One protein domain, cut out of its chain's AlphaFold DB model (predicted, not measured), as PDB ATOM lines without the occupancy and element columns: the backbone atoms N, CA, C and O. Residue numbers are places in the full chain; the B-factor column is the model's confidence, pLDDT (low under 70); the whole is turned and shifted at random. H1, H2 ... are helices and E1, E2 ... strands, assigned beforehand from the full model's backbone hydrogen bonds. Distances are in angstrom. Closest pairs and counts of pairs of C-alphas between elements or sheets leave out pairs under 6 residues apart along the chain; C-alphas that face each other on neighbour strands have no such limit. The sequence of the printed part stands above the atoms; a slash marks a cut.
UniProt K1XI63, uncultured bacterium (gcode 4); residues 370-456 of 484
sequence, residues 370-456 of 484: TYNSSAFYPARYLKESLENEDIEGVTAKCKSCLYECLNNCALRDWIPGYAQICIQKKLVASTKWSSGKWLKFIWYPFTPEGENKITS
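This is residues 370 to 456 of the 484 residues of a protein of uncultured bacterium (gcode 4) (UniProt K1XI63). With little regular structure, this is a small body of loops with the hairpin E1 and E2 at one side and two short helices, H1 and H2, toward the other; a tail, residues 446 to 456, sticks out. The printed part has 87 residues, 19 of them in named elements, in the order E1, E2, H1, H2; the class is mixed and the sheet antiparallel. The whole is loose, with a radius of gyration of the C-alphas of 15.0 A, and spans 46 by 26 by 24 A.

E2, residues 378 to 382, is 13.6 A long; E1 is residues 370 to 372, from C-alpha 370 at (-2.553, -51.826, -33.799). H1 is residues 410 to 413. H2, residues 423 to 429, is 9.8 A long and ends at C-alpha 429 at (-19.097, -42.116, -29.468).

E1 and E2 form a hairpin, antiparallel at 134 degrees, with N 371 and O 379 3.0 A apart, within hydrogen-bond range. H1 and H2 are apart. Every O i to N i+4 pair of H2 is within range; H1 is too short for one.

The printed part has no cut. The link E2 to H1, 27 residues, is long. Residues 433 to 439 and 443 to 456 have pLDDT under 70.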
ATOM      1  N   THR A 370      -2.412 -52.038 -32.351       91.75
ATOM      2  CA  THR A 370      -2.553 -51.826 -33.799       91.75
ATOM      3  C   THR A 370      -3.427 -52.932 -34.376       91.75
ATOM      4  O   THR A 370      -3.241 -54.097 -34.036       91.75
ATOM      5  N   TYR A 371      -4.383 -52.577 -35.231       90.75
ATOM      6  CA  TYR A 371      -5.329 -53.521 -35.829       90.75
ATOM      7  C   TYR A 371      -5.620 -53.173 -37.294       90.75
ATOM      8  O   TYR A 371      -5.360 -52.051 -37.735       90.75
ATOM      9  N   ASN A 372      -6.165 -54.128 -38.051       91.19
ATOM     10  CA  ASN A 372      -6.602 -53.904 -39.428       91.19
ATOM     11  C   ASN A 372      -8.006 -53.306 -39.391       91.19
ATOM     12  O   ASN A 372      -8.962 -53.983 -39.014       91.19
ATOM     13  N   SER A 373      -8.149 -52.036 -39.755       91.06
ATOM     14  CA  SER A 373      -9.435 -51.352 -39.663       91.06
ATOM     15  C   SER A 373     -10.409 -51.803 -40.754       91.06
ATOM     16  O   SER A 373     -10.018 -52.341 -41.792       91.06
ATOM     17  N   SER A 374     -11.698 -51.500 -40.569       90.12
ATOM     18  CA  SER A 374     -12.708 -51.742 -41.607       90.12
ATOM     19  C   SER A 374     -12.482 -50.933 -42.888       90.12
ATOM     20  O   SER A 374     -13.124 -51.222 -43.894       90.12
ATOM     21  N   ALA A 375     -11.575 -49.952 -42.882       89.38
ATOM     22  CA  ALA A 375     -11.171 -49.188 -44.060       89.38
ATOM     23  C   ALA A 375      -9.987 -49.815 -44.821       89.38
ATOM     24  O   ALA A 375      -9.493 -49.189 -45.751       89.38
ATOM     25  N   PHE A 376      -9.566 -51.038 -44.470       88.62
ATOM     26  CA  PHE A 376      -8.434 -51.762 -45.073       88.62
ATOM     27  C   PHE A 376      -7.054 -51.177 -44.756       88.62
ATOM     28  O   PHE A 376      -6.068 -51.522 -45.403       88.62
ATOM     29  N   TYR A 377      -6.972 -50.319 -43.741       88.56
ATOM     30  CA  TYR A 377      -5.726 -49.698 -43.314       88.56
ATOM     31  C   TYR A 377      -5.378 -50.130 -41.888       88.56
ATOM     32  O   TYR A 377      -6.287 -50.273 -41.062       88.56
ATOM     33  N   PRO A 378      -4.087 -50.287 -41.554       90.69
ATOM     34  CA  PRO A 378      -3.667 -50.418 -40.170       90.69
ATOM     35  C   PRO A 378      -4.104 -49.174 -39.404       90.69
ATOM     36  O   PRO A 378      -4.048 -48.064 -39.939       90.69
ATOM     37  N   ALA A 379      -4.529 -49.344 -38.161       89.94
ATOM     38  CA  ALA A 379      -4.859 -48.221 -37.304       89.94
ATOM     39  C   ALA A 379      -4.410 -48.445 -35.863       89.94
ATOM     40  O   ALA A 379      -4.430 -49.578 -35.377       89.94
ATOM     41  N   ARG A 380      -4.037 -47.360 -35.175       89.12
ATOM     42  CA  ARG A 380      -3.653 -47.398 -33.756       89.12
ATOM     43  C   ARG A 380      -4.737 -46.924 -32.840       89.12
ATOM     44  O   ARG A 380      -5.314 -45.866 -33.077       89.12
ATOM     45  N   TYR A 381      -4.963 -47.679 -31.778       88.56
ATOM     46  CA  TYR A 381      -6.064 -47.472 -30.856       88.56
ATOM     47  C   TYR A 381      -5.657 -47.785 -29.416       88.56
ATOM     48  O   TYR A 381      -4.709 -48.531 -29.191       88.56
ATOM     49  N   LEU A 382      -6.401 -47.262 -28.440       86.69
ATOM     50  CA  LEU A 382      -6.323 -47.756 -27.062       86.69
ATOM     51  C   LEU A 382      -7.031 -49.106 -26.953       86.69
ATOM     52  O   LEU A 382      -8.224 -49.173 -27.252       86.69
ATOM     53  N   LYS A 383      -6.330 -50.146 -26.488       88.62
ATOM     54  CA  LYS A 383      -6.804 -51.538 -26.400       88.62
ATOM     55  C   LYS A 383      -8.179 -51.647 -25.743       88.62
ATOM     56  O   LYS A 383      -9.086 -52.208 -26.358       88.62
ATOM     57  N   GLU A 384      -8.372 -50.966 -24.611       86.12
ATOM     58  CA  GLU A 384      -9.648 -50.897 -23.873       86.12
ATOM     59  C   GLU A 384     -10.854 -50.445 -24.716       86.12
ATOM     60  O   GLU A 384     -12.004 -50.744 -24.407       86.12
ATOM     61  N   SER A 385     -10.618 -49.728 -25.817       83.75
ATOM     62  CA  SER A 385     -11.679 -49.226 -26.697       83.75
ATOM     63  C   SER A 385     -12.350 -50.335 -27.511       83.75
ATOM     64  O   SER A 385     -13.500 -50.185 -27.938       83.75
ATOM     65  N   LEU A 386     -11.624 -51.429 -27.767       85.06
ATOM     66  CA  LEU A 386     -12.056 -52.511 -28.653       85.06
ATOM     67  C   LEU A 386     -11.955 -53.908 -28.013       85.06
ATOM     68  O   LEU A 386     -12.081 -54.886 -28.738       85.06
ATOM     69  N   GLU A 387     -11.775 -54.024 -26.694       82.56
ATOM     70  CA  GLU A 387     -11.637 -55.320 -25.988       82.56
ATOM     71  C   GLU A 387     -12.750 -56.330 -26.303       82.56
ATOM     72  O   GLU A 387     -12.496 -57.525 -26.383       82.56
ATOM     73  N   ASN A 388     -13.978 -55.848 -26.505       82.56
ATOM     74  CA  ASN A 388     -15.154 -56.683 -26.777       82.56
ATOM     75  C   ASN A 388     -15.614 -56.616 -28.240       82.56
ATOM     76  O   ASN A 388     -16.770 -56.914 -28.547       82.56
ATOM     77  N   GLU A 389     -14.758 -56.141 -29.139       85.88
ATOM     78  CA  GLU A 389     -15.102 -55.942 -30.541       85.88
ATOM     79  C   GLU A 389     -14.369 -56.938 -31.439       85.88
ATOM     80  O   GLU A 389     -13.249 -57.361 -31.163       85.88
ATOM     81  N   ASP A 390     -14.995 -57.286 -32.560       85.25
ATOM     82  CA  ASP A 390     -14.433 -58.222 -33.531       85.25
ATOM     83  C   ASP A 390     -13.369 -57.533 -34.400       85.25
ATOM     84  O   ASP A 390     -13.643 -57.076 -35.513       85.25
ATOM     85  N   ILE A 391     -12.158 -57.392 -33.854       86.81
ATOM     86  CA  ILE A 391     -11.015 -56.759 -34.531       86.81
ATOM     87  C   ILE A 391     -10.297 -57.689 -35.519       86.81
ATOM     88  O   ILE A 391      -9.618 -57.202 -36.421       86.81
ATOM     89  N   GLU A 392     -10.469 -59.004 -35.369       84.00
ATOM     90  CA  GLU A 392      -9.879 -60.038 -36.234       84.00
ATOM     91  C   GLU A 392     -10.781 -60.374 -37.434       84.00
ATOM     92  O   GLU A 392     -10.312 -60.832 -38.476       84.00
ATOM     93  N   GLY A 393     -12.076 -60.082 -37.317       81.94
ATOM     94  CA  GLY A 393     -13.067 -60.234 -38.371       81.94
ATOM     95  C   GLY A 393     -13.598 -61.652 -38.524       81.94
ATOM     96  O   GLY A 393     -13.698 -62.152 -39.644       81.94
ATOM     97  N   VAL A 394     -13.930 -62.285 -37.397       78.94
ATOM     98  CA  VAL A 394     -14.353 -63.691 -37.318       78.94
ATOM     99  C   VAL A 394     -15.878 -63.856 -37.316       78.94
ATOM    100  O   VAL A 394     -16.385 -64.846 -37.840       78.94
ATOM    101  N   THR A 395     -16.642 -62.926 -36.735       76.38
ATOM    102  CA  THR A 395     -18.050 -63.180 -36.357       76.38
ATOM    103  C   THR A 395     -19.049 -62.092 -36.751       76.38
ATOM    104  O   THR A 395     -20.222 -62.400 -36.981       76.38
ATOM    105  N   ALA A 396     -18.648 -60.824 -36.826       72.31
ATOM    106  CA  ALA A 396     -19.597 -59.728 -36.989       72.31
ATOM    107  C   ALA A 396     -19.903 -59.408 -38.464       72.31
ATOM    108  O   ALA A 396     -19.064 -59.498 -39.353       72.31
ATOM    109  N   LYS A 397     -21.155 -59.009 -38.720       70.12
ATOM    110  CA  LYS A 397     -21.654 -58.579 -40.034       70.12
ATOM    111  C   LYS A 397     -22.477 -57.307 -39.885       70.12
ATOM    112  O   LYS A 397     -23.323 -57.204 -38.990       70.12
ATOM    113  N   CYS A 398     -22.289 -56.341 -40.783       77.81
ATOM    114  CA  CYS A 398     -23.137 -55.153 -40.801       77.81
ATOM    115  C   CYS A 398     -24.568 -55.524 -41.198       77.81
ATOM    116  O   CYS A 398     -24.826 -55.887 -42.342       77.81
ATOM    117  N   LYS A 399     -25.522 -55.401 -40.269       71.31
ATOM    118  CA  LYS A 399     -26.934 -55.696 -40.563       71.31
ATOM    119  C   LYS A 399     -27.621 -54.608 -41.402       71.31
ATOM    120  O   LYS A 399     -28.572 -54.910 -42.112       71.31
ATOM    121  N   SER A 400     -27.159 -53.355 -41.334       78.75
ATOM    122  CA  SER A 400     -27.751 -52.229 -42.077       78.75
ATOM    123  C   SER A 400     -26.809 -51.017 -42.154       78.75
ATOM    124  O   SER A 400     -26.793 -50.142 -41.284       78.75
ATOM    125  N   CYS A 401     -26.001 -50.939 -43.214       88.50
ATOM    126  CA  CYS A 401     -25.232 -49.732 -43.522       88.50
ATOM    127  C   CYS A 401     -26.079 -48.785 -44.381       88.50
ATOM    128  O   CYS A 401     -26.337 -49.082 -45.542       88.50
ATOM    129  N   LEU A 402     -26.503 -47.655 -43.810       85.69
ATOM    130  CA  LEU A 402     -27.307 -46.643 -44.513       85.69
ATOM    131  C   LEU A 402     -26.475 -45.482 -45.073       85.69
ATOM    132  O   LEU A 402     -26.987 -44.695 -45.857       85.69
ATOM    133  N   TYR A 403     -25.217 -45.347 -44.643       84.25
ATOM    134  CA  TYR A 403     -24.388 -44.197 -45.007       84.25
ATOM    135  C   TYR A 403     -23.403 -44.498 -46.141       84.25
ATOM    136  O   TYR A 403     -23.114 -43.625 -46.944       84.25
ATOM    137  N   GLU A 404     -22.890 -45.731 -46.220       89.38
ATOM    138  CA  GLU A 404     -21.892 -46.134 -47.224       89.38
ATOM    139  C   GLU A 404     -20.703 -45.161 -47.358       89.38
ATOM    140  O   GLU A 404     -20.241 -44.885 -48.457       89.38
ATOM    141  N   CYS A 405     -20.194 -44.650 -46.236       90.06
ATOM    142  CA  CYS A 405     -19.234 -43.540 -46.208       90.06
ATOM    143  C   CYS A 405     -17.855 -43.806 -46.821       90.06
ATOM    144  O   CYS A 405     -17.122 -42.854 -47.091       90.06
ATOM    145  N   LEU A 406     -17.480 -45.070 -47.007       91.62
ATOM    146  CA  LEU A 406     -16.194 -45.477 -47.565       91.62
ATOM    147  C   LEU A 406     -16.396 -46.179 -48.904       91.62
ATOM    148  O   LEU A 406     -17.372 -46.919 -49.080       91.62
ATOM    149  N   ASN A 407     -15.434 -45.996 -49.810       90.06
ATOM    150  CA  ASN A 407     -15.375 -46.753 -51.060       90.06
ATOM    151  C   ASN A 407     -15.332 -48.258 -50.763       90.06
ATOM    152  O   ASN A 407     -16.218 -49.001 -51.183       90.06
ATOM    153  N   ASN A 408     -14.398 -48.670 -49.905       89.81
ATOM    154  CA  ASN A 408     -14.255 -50.046 -49.431       89.81
ATOM    155  C   ASN A 408     -14.512 -50.095 -47.922       89.81
ATOM    156  O   ASN A 408     -13.947 -49.292 -47.179       89.81
ATOM    157  N   CYS A 409     -15.367 -51.012 -47.460       92.31
ATOM    158  CA  CYS A 409     -15.652 -51.160 -46.034       92.31
ATOM    159  C   CYS A 409     -15.810 -52.632 -45.656       92.31
ATOM    160  O   CYS A 409     -16.852 -53.230 -45.914       92.31
ATOM    161  N   ALA A 410     -14.819 -53.192 -44.963       91.81
ATOM    162  CA  ALA A 410     -14.802 -54.605 -44.604       91.81
ATOM    163  C   ALA A 410     -15.988 -55.021 -43.722       91.81
ATOM    164  O   ALA A 410     -16.445 -56.151 -43.827       91.81
ATOM    165  N   LEU A 411     -16.534 -54.106 -42.910       92.19
ATOM    166  CA  LEU A 411     -17.744 -54.366 -42.126       92.19
ATOM    167  C   LEU A 411     -19.002 -54.451 -43.009       92.19
ATOM    168  O   LEU A 411     -19.837 -55.338 -42.833       92.19
ATOM    169  N   ARG A 412     -19.177 -53.498 -43.936       91.06
ATOM    170  CA  ARG A 412     -20.332 -53.458 -44.853       91.06
ATOM    171  C   ARG A 412     -20.303 -54.654 -45.800       91.06
ATOM    172  O   ARG A 412     -21.337 -55.282 -46.005       91.06
ATOM    173  N   ASP A 413     -19.123 -54.920 -46.345       90.06
ATOM    174  CA  ASP A 413     -18.890 -55.881 -47.422       90.06
ATOM    175  C   ASP A 413     -18.583 -57.287 -46.886       90.06
ATOM    176  O   ASP A 413     -18.496 -58.228 -47.667       90.06
ATOM    177  N   TRP A 414     -18.469 -57.433 -45.559       88.25
ATOM    178  CA  TRP A 414     -18.134 -58.677 -44.866       88.25
ATOM    179  C   TRP A 414     -16.831 -59.294 -45.391       88.25
ATOM    180  O   TRP A 414     -16.795 -60.406 -45.909       88.25
ATOM    181  N   ILE A 415     -15.739 -58.539 -45.280       89.12
ATOM    182  CA  ILE A 415     -14.408 -59.027 -45.644       89.12
ATOM    183  C   ILE A 415     -13.691 -59.515 -44.377       89.12
ATOM    184  O   ILE A 415     -13.399 -58.685 -43.510       89.12
ATOM    185  N   PRO A 416     -13.414 -60.827 -44.245       86.88
ATOM    186  CA  PRO A 416     -12.724 -61.381 -43.079       86.88
ATOM    187  C   PRO A 416     -11.260 -60.919 -43.011       86.88
ATOM    188  O   PRO A 416     -10.680 -60.501 -44.016       86.88
ATOM    189  N   GLY A 417     -10.652 -60.991 -41.822       87.06
ATOM    190  CA  GLY A 417      -9.269 -60.542 -41.578       87.06
ATOM    191  C   GLY A 417      -9.115 -59.035 -41.331       87.06
ATOM    192  O   GLY A 417      -8.000 -58.541 -41.131       87.06
ATOM    193  N   TYR A 418     -10.232 -58.306 -41.331       91.38
ATOM    194  CA  TYR A 418     -10.328 -56.894 -40.975       91.38
ATOM    195  C   TYR A 418     -11.405 -56.711 -39.914       91.38
ATOM    196  O   TYR A 418     -12.434 -57.394 -39.933       91.38
ATOM    197  N   ALA A 419     -11.208 -55.722 -39.049       90.88
ATOM    198  CA  ALA A 419     -12.135 -55.430 -37.976       90.88
ATOM    199  C   ALA A 419     -13.548 -55.163 -38.484       90.88
ATOM    200  O   ALA A 419     -13.792 -54.287 -39.318       90.88
ATOM    201  N   GLN A 420     -14.508 -55.853 -37.889       91.31
ATOM    202  CA  GLN A 420     -15.924 -55.759 -38.204       91.31
ATOM    203  C   GLN A 420     -16.588 -54.690 -37.328       91.31
ATOM    204  O   GLN A 420     -17.592 -54.911 -36.651       91.31
ATOM    205  N   ILE A 421     -16.017 -53.482 -37.367       88.94
ATOM    206  CA  ILE A 421     -16.401 -52.351 -36.517       88.94
ATOM    207  C   ILE A 421     -16.679 -51.120 -37.375       88.94
ATOM    208  O   ILE A 421     -15.946 -50.791 -38.312       88.94
ATOM    209  N   CYS A 422     -17.747 -50.391 -37.045       88.81
ATOM    210  CA  CYS A 422     -18.055 -49.126 -37.699       88.81
ATOM    211  C   CYS A 422     -17.228 -48.001 -37.064       88.81
ATOM    212  O   CYS A 422     -17.625 -47.452 -36.032       88.81
ATOM    213  N   ILE A 423     -16.115 -47.637 -37.713       87.19
ATOM    214  CA  ILE A 423     -15.186 -46.578 -37.271       87.19
ATOM    215  C   ILE A 423     -15.951 -45.297 -36.931       87.19
ATOM    216  O   ILE A 423     -15.796 -44.735 -35.854       87.19
ATOM    217  N   GLN A 424     -16.861 -44.879 -37.808       84.44
ATOM    218  CA  GLN A 424     -17.631 -43.658 -37.613       84.44
ATOM    219  C   GLN A 424     -18.531 -43.686 -36.375       84.44
ATOM    220  O   GLN A 424     -18.568 -42.708 -35.636       84.44
ATOM    221  N   LYS A 425     -19.242 -44.791 -36.110       82.94
ATOM    222  CA  LYS A 425     -20.075 -44.899 -34.898       82.94
ATOM    223  C   LYS A 425     -19.224 -44.802 -33.637       82.94
ATOM    224  O   LYS A 425     -19.630 -44.139 -32.687       82.94
ATOM    225  N   LYS A 426     -18.050 -45.431 -33.647       82.81
ATOM    226  CA  LYS A 426     -17.124 -45.408 -32.518       82.81
ATOM    227  C   LYS A 426     -16.440 -44.047 -32.318       82.81
ATOM    228  O   LYS A 426     -16.257 -43.625 -31.180       82.81
ATOM    229  N   LEU A 427     -16.122 -43.329 -33.395       81.00
ATOM    230  CA  LEU A 427     -15.598 -41.959 -33.318       81.00
ATOM    231  C   LEU A 427     -16.671 -40.959 -32.865       81.00
ATOM    232  O   LEU A 427     -16.395 -40.104 -32.039       81.00
ATOM    233  N   VAL A 428     -17.923 -41.087 -33.313       79.88
ATOM    234  CA  VAL A 428     -19.036 -40.271 -32.779       79.88
ATOM    235  C   VAL A 428     -19.291 -40.575 -31.311       79.88
ATOM    236  O   VAL A 428     -19.720 -39.691 -30.573       79.88
ATOM    237  N   ALA A 429     -19.063 -41.820 -30.884       78.12
ATOM    238  CA  ALA A 429     -19.097 -42.116 -29.468       78.12
ATOM    239  C   ALA A 429     -18.094 -41.209 -28.751       78.12
ATOM    240  O   ALA A 429     -18.550 -40.604 -27.804       78.12
ATOM    241  N   SER A 430     -16.860 -40.996 -29.272       74.69
ATOM    242  CA  SER A 430     -15.722 -40.191 -28.708       74.69
ATOM    243  C   SER A 430     -16.046 -38.776 -28.217       74.69
ATOM    244  O   SER A 430     -15.343 -38.237 -27.362       74.69
ATOM    245  N   THR A 431     -17.180 -38.228 -28.637       72.50
ATOM    246  CA  THR A 431     -17.639 -36.882 -28.283       72.50
ATOM    247  C   THR A 431     -18.911 -36.853 -27.428       72.50
ATOM    248  O   THR A 431     -19.450 -35.785 -27.153       72.50
ATOM    249  N   LYS A 432     -19.422 -38.006 -26.981       72.38
ATOM    250  CA  LYS A 432     -20.629 -38.123 -26.146       72.38
ATOM    251  C   LYS A 432     -20.401 -39.100 -25.015       72.38
ATOM    252  O   LYS A 432     -19.897 -40.176 -25.284       72.38
ATOM    253  N   TRP A 433     -20.896 -38.812 -23.811       58.81
ATOM    254  CA  TRP A 433     -20.899 -39.794 -22.723       58.81
ATOM    255  C   TRP A 433     -21.424 -41.158 -23.208       58.81
ATOM    256  O   TRP A 433     -22.589 -41.297 -23.592       58.81
ATOM    257  N   SER A 434     -20.546 -42.160 -23.228       59.97
ATOM    258  CA  SER A 434     -20.887 -43.537 -23.557       59.97
ATOM    259  C   SER A 434     -20.108 -44.485 -22.651       59.97
ATOM    260  O   SER A 434     -18.927 -44.280 -22.379       59.97
ATOM    261  N   SER A 435     -20.769 -45.529 -22.160       53.56
ATOM    262  CA  SER A 435     -20.196 -46.540 -21.267       53.56
ATOM    263  C   SER A 435     -19.194 -47.449 -21.999       53.56
ATOM    264  O   SER A 435     -19.476 -48.607 -22.291       53.56
ATOM    265  N   GLY A 436     -18.030 -46.903 -22.359       56.69
ATOM    266  CA  GLY A 436     -16.889 -47.661 -22.888       56.69
ATOM    267  C   GLY A 436     -16.903 -47.948 -24.397       56.69
ATOM    268  O   GLY A 436     -15.985 -48.579 -24.899       56.69
ATOM    269  N   LYS A 437     -17.887 -47.469 -25.170       62.78
ATOM    270  CA  LYS A 437     -18.045 -47.825 -26.602       62.78
ATOM    271  C   LYS A 437     -17.299 -46.897 -27.566       62.78
ATOM    272  O   LYS A 437     -17.800 -46.580 -28.645       62.78
ATOM    273  N   TRP A 438     -16.109 -46.470 -27.191       69.69
ATOM    274  CA  TRP A 438     -15.319 -45.479 -27.916       69.69
ATOM    275  C   TRP A 438     -14.387 -46.161 -28.925       69.69
ATOM    276  O   TRP A 438     -14.069 -47.329 -28.764       69.69
ATOM    277  N   LEU A 439     -13.937 -45.454 -29.961       68.75
ATOM    278  CA  LEU A 439     -12.691 -45.797 -30.658       68.75
ATOM    279  C   LEU A 439     -11.750 -44.634 -30.434       68.75
ATOM    280  O   LEU A 439     -11.976 -43.538 -30.944       68.75
ATOM    281  N   LYS A 440     -10.733 -44.883 -29.622       74.94
ATOM    282  CA  LYS A 440      -9.753 -43.886 -29.228       74.94
ATOM    283  C   LYS A 440      -8.516 -44.113 -30.062       74.94
ATOM    284  O   LYS A 440      -7.728 -45.003 -29.759       74.94
ATOM    285  N   PHE A 441      -8.392 -43.362 -31.145       73.50
ATOM    286  CA  PHE A 441      -7.147 -43.333 -31.890       73.50
ATOM    287  C   PHE A 441      -6.101 -42.609 -31.059       73.50
ATOM    288  O   PHE A 441      -6.387 -41.529 -30.557       73.50
ATOM    289  N   ILE A 442      -4.941 -43.231 -30.879       70.62
ATOM    290  CA  ILE A 442      -3.794 -42.669 -30.170       70.62
ATOM    291  C   ILE A 442      -2.527 -43.340 -30.678       70.62
ATOM    292  O   ILE A 442      -2.573 -44.487 -31.123       70.62
ATOM    293  N   TRP A 443      -1.405 -42.636 -30.593       61.72
ATOM    294  CA  TRP A 443      -0.108 -43.294 -30.628       61.72
ATOM    295  C   TRP A 443       0.610 -43.235 -29.291       61.72
ATOM    296  O   TRP A 443       0.971 -44.281 -28.773       61.72
ATOM    297  N   TYR A 444       0.792 -42.032 -28.742       62.88
ATOM    298  CA  TYR A 444       1.436 -41.854 -27.447       62.88
ATOM    299  C   TYR A 444       0.492 -41.205 -26.447       62.88
ATOM    300  O   TYR A 444      -0.127 -40.190 -26.793       62.88
ATOM    301  N   PRO A 445       0.414 -41.746 -25.227       59.44
ATOM    302  CA  PRO A 445      -0.138 -41.021 -24.101       59.44
ATOM    303  C   PRO A 445       0.716 -39.808 -23.781       59.44
ATOM    304  O   PRO A 445       1.939 -39.879 -23.789       59.44
ATOM    305  N   PHE A 446       0.081 -38.689 -23.483       62.81
ATOM    306  CA  PHE A 446       0.795 -37.485 -23.095       62.81
ATOM    307  C   PHE A 446       0.115 -36.867 -21.888       62.81
ATOM    308  O   PHE A 446      -1.092 -36.620 -21.917       62.81
ATOM    309  N   THR A 447       0.912 -36.577 -20.866       56.56
ATOM    310  CA  THR A 447       0.463 -35.848 -19.688       56.56
ATOM    311  C   THR A 447       0.927 -34.402 -19.817       56.56
ATOM    312  O   THR A 447       2.122 -34.152 -19.671       56.56
ATOM    313  N   PRO A 448       0.026 -33.453 -20.122       59.12
ATOM    314  CA  PRO A 448       0.375 -32.038 -20.086       59.12
ATOM    315  C   PRO A 448       0.751 -31.608 -18.663       59.12
ATOM    316  O   PRO A 448       0.076 -31.972 -17.698       59.12
ATOM    317  N   GLU A 449       1.810 -30.810 -18.538       54.91
ATOM    318  CA  GLU A 449       2.143 -30.091 -17.308       54.91
ATOM    319  C   GLU A 449       1.466 -28.704 -17.341       54.91
ATOM    320  O   GLU A 449       1.624 -27.952 -18.298       54.91
ATOM    321  N   GLY A 450       0.698 -28.339 -16.307       60.38
ATOM    322  CA  GLY A 450       0.056 -27.015 -16.199       60.38
ATOM    323  C   GLY A 450      -1.381 -26.918 -16.743       60.38
ATOM    324  O   GLY A 450      -2.136 -27.888 -16.722       60.38
ATOM    325  N   GLU A 451      -1.809 -25.710 -17.144       57.09
ATOM    326  CA  GLU A 451      -3.165 -25.479 -17.679       57.09
ATOM    327  C   GLU A 451      -3.328 -26.095 -19.078       57.09
ATOM    328  O   GLU A 451      -2.614 -25.728 -20.011       57.09
ATOM    329  N   ASN A 452      -4.353 -26.934 -19.258       64.62
ATOM    330  CA  ASN A 452      -4.665 -27.623 -20.519       64.62
ATOM    331  C   ASN A 452      -5.386 -26.729 -21.537       64.62
ATOM    332  O   ASN A 452      -6.359 -27.143 -22.162       64.62
ATOM    333  N   LYS A 453      -4.914 -25.500 -21.716       67.06
ATOM    334  CA  LYS A 453      -5.409 -24.571 -22.736       67.06
ATOM    335  C   LYS A 453      -4.409 -24.466 -23.862       67.06
ATOM    336  O   LYS A 453      -3.199 -24.494 -23.623       67.06
ATOM    337  N   ILE A 454      -4.905 -24.252 -25.078       68.25
ATOM    338  CA  ILE A 454      -4.031 -24.029 -26.235       68.25
ATOM    339  C   ILE A 454      -3.044 -22.902 -25.939       68.25
ATOM    340  O   ILE A 454      -1.850 -23.078 -26.133       68.25
ATOM    341  N   THR A 455      -3.502 -21.780 -25.386       65.75
ATOM    342  CA  THR A 455      -2.654 -20.609 -25.104       65.75
ATOM    343  C   THR A 455      -1.488 -20.895 -24.152       65.75
ATOM    344  O   THR A 455      -0.410 -20.324 -24.330       65.75
ATOM    345  N   SER A 456      -1.671 -21.781 -23.171       68.31
ATOM    346  CA  SER A 456      -0.617 -22.203 -22.239       68.31
ATOM    347  C   SER A 456       0.411 -23.087 -22.937       68.31
ATOM    348  O   SER A 456       1.608 -22.813 -22.856       68.31
TER     349      SER A 456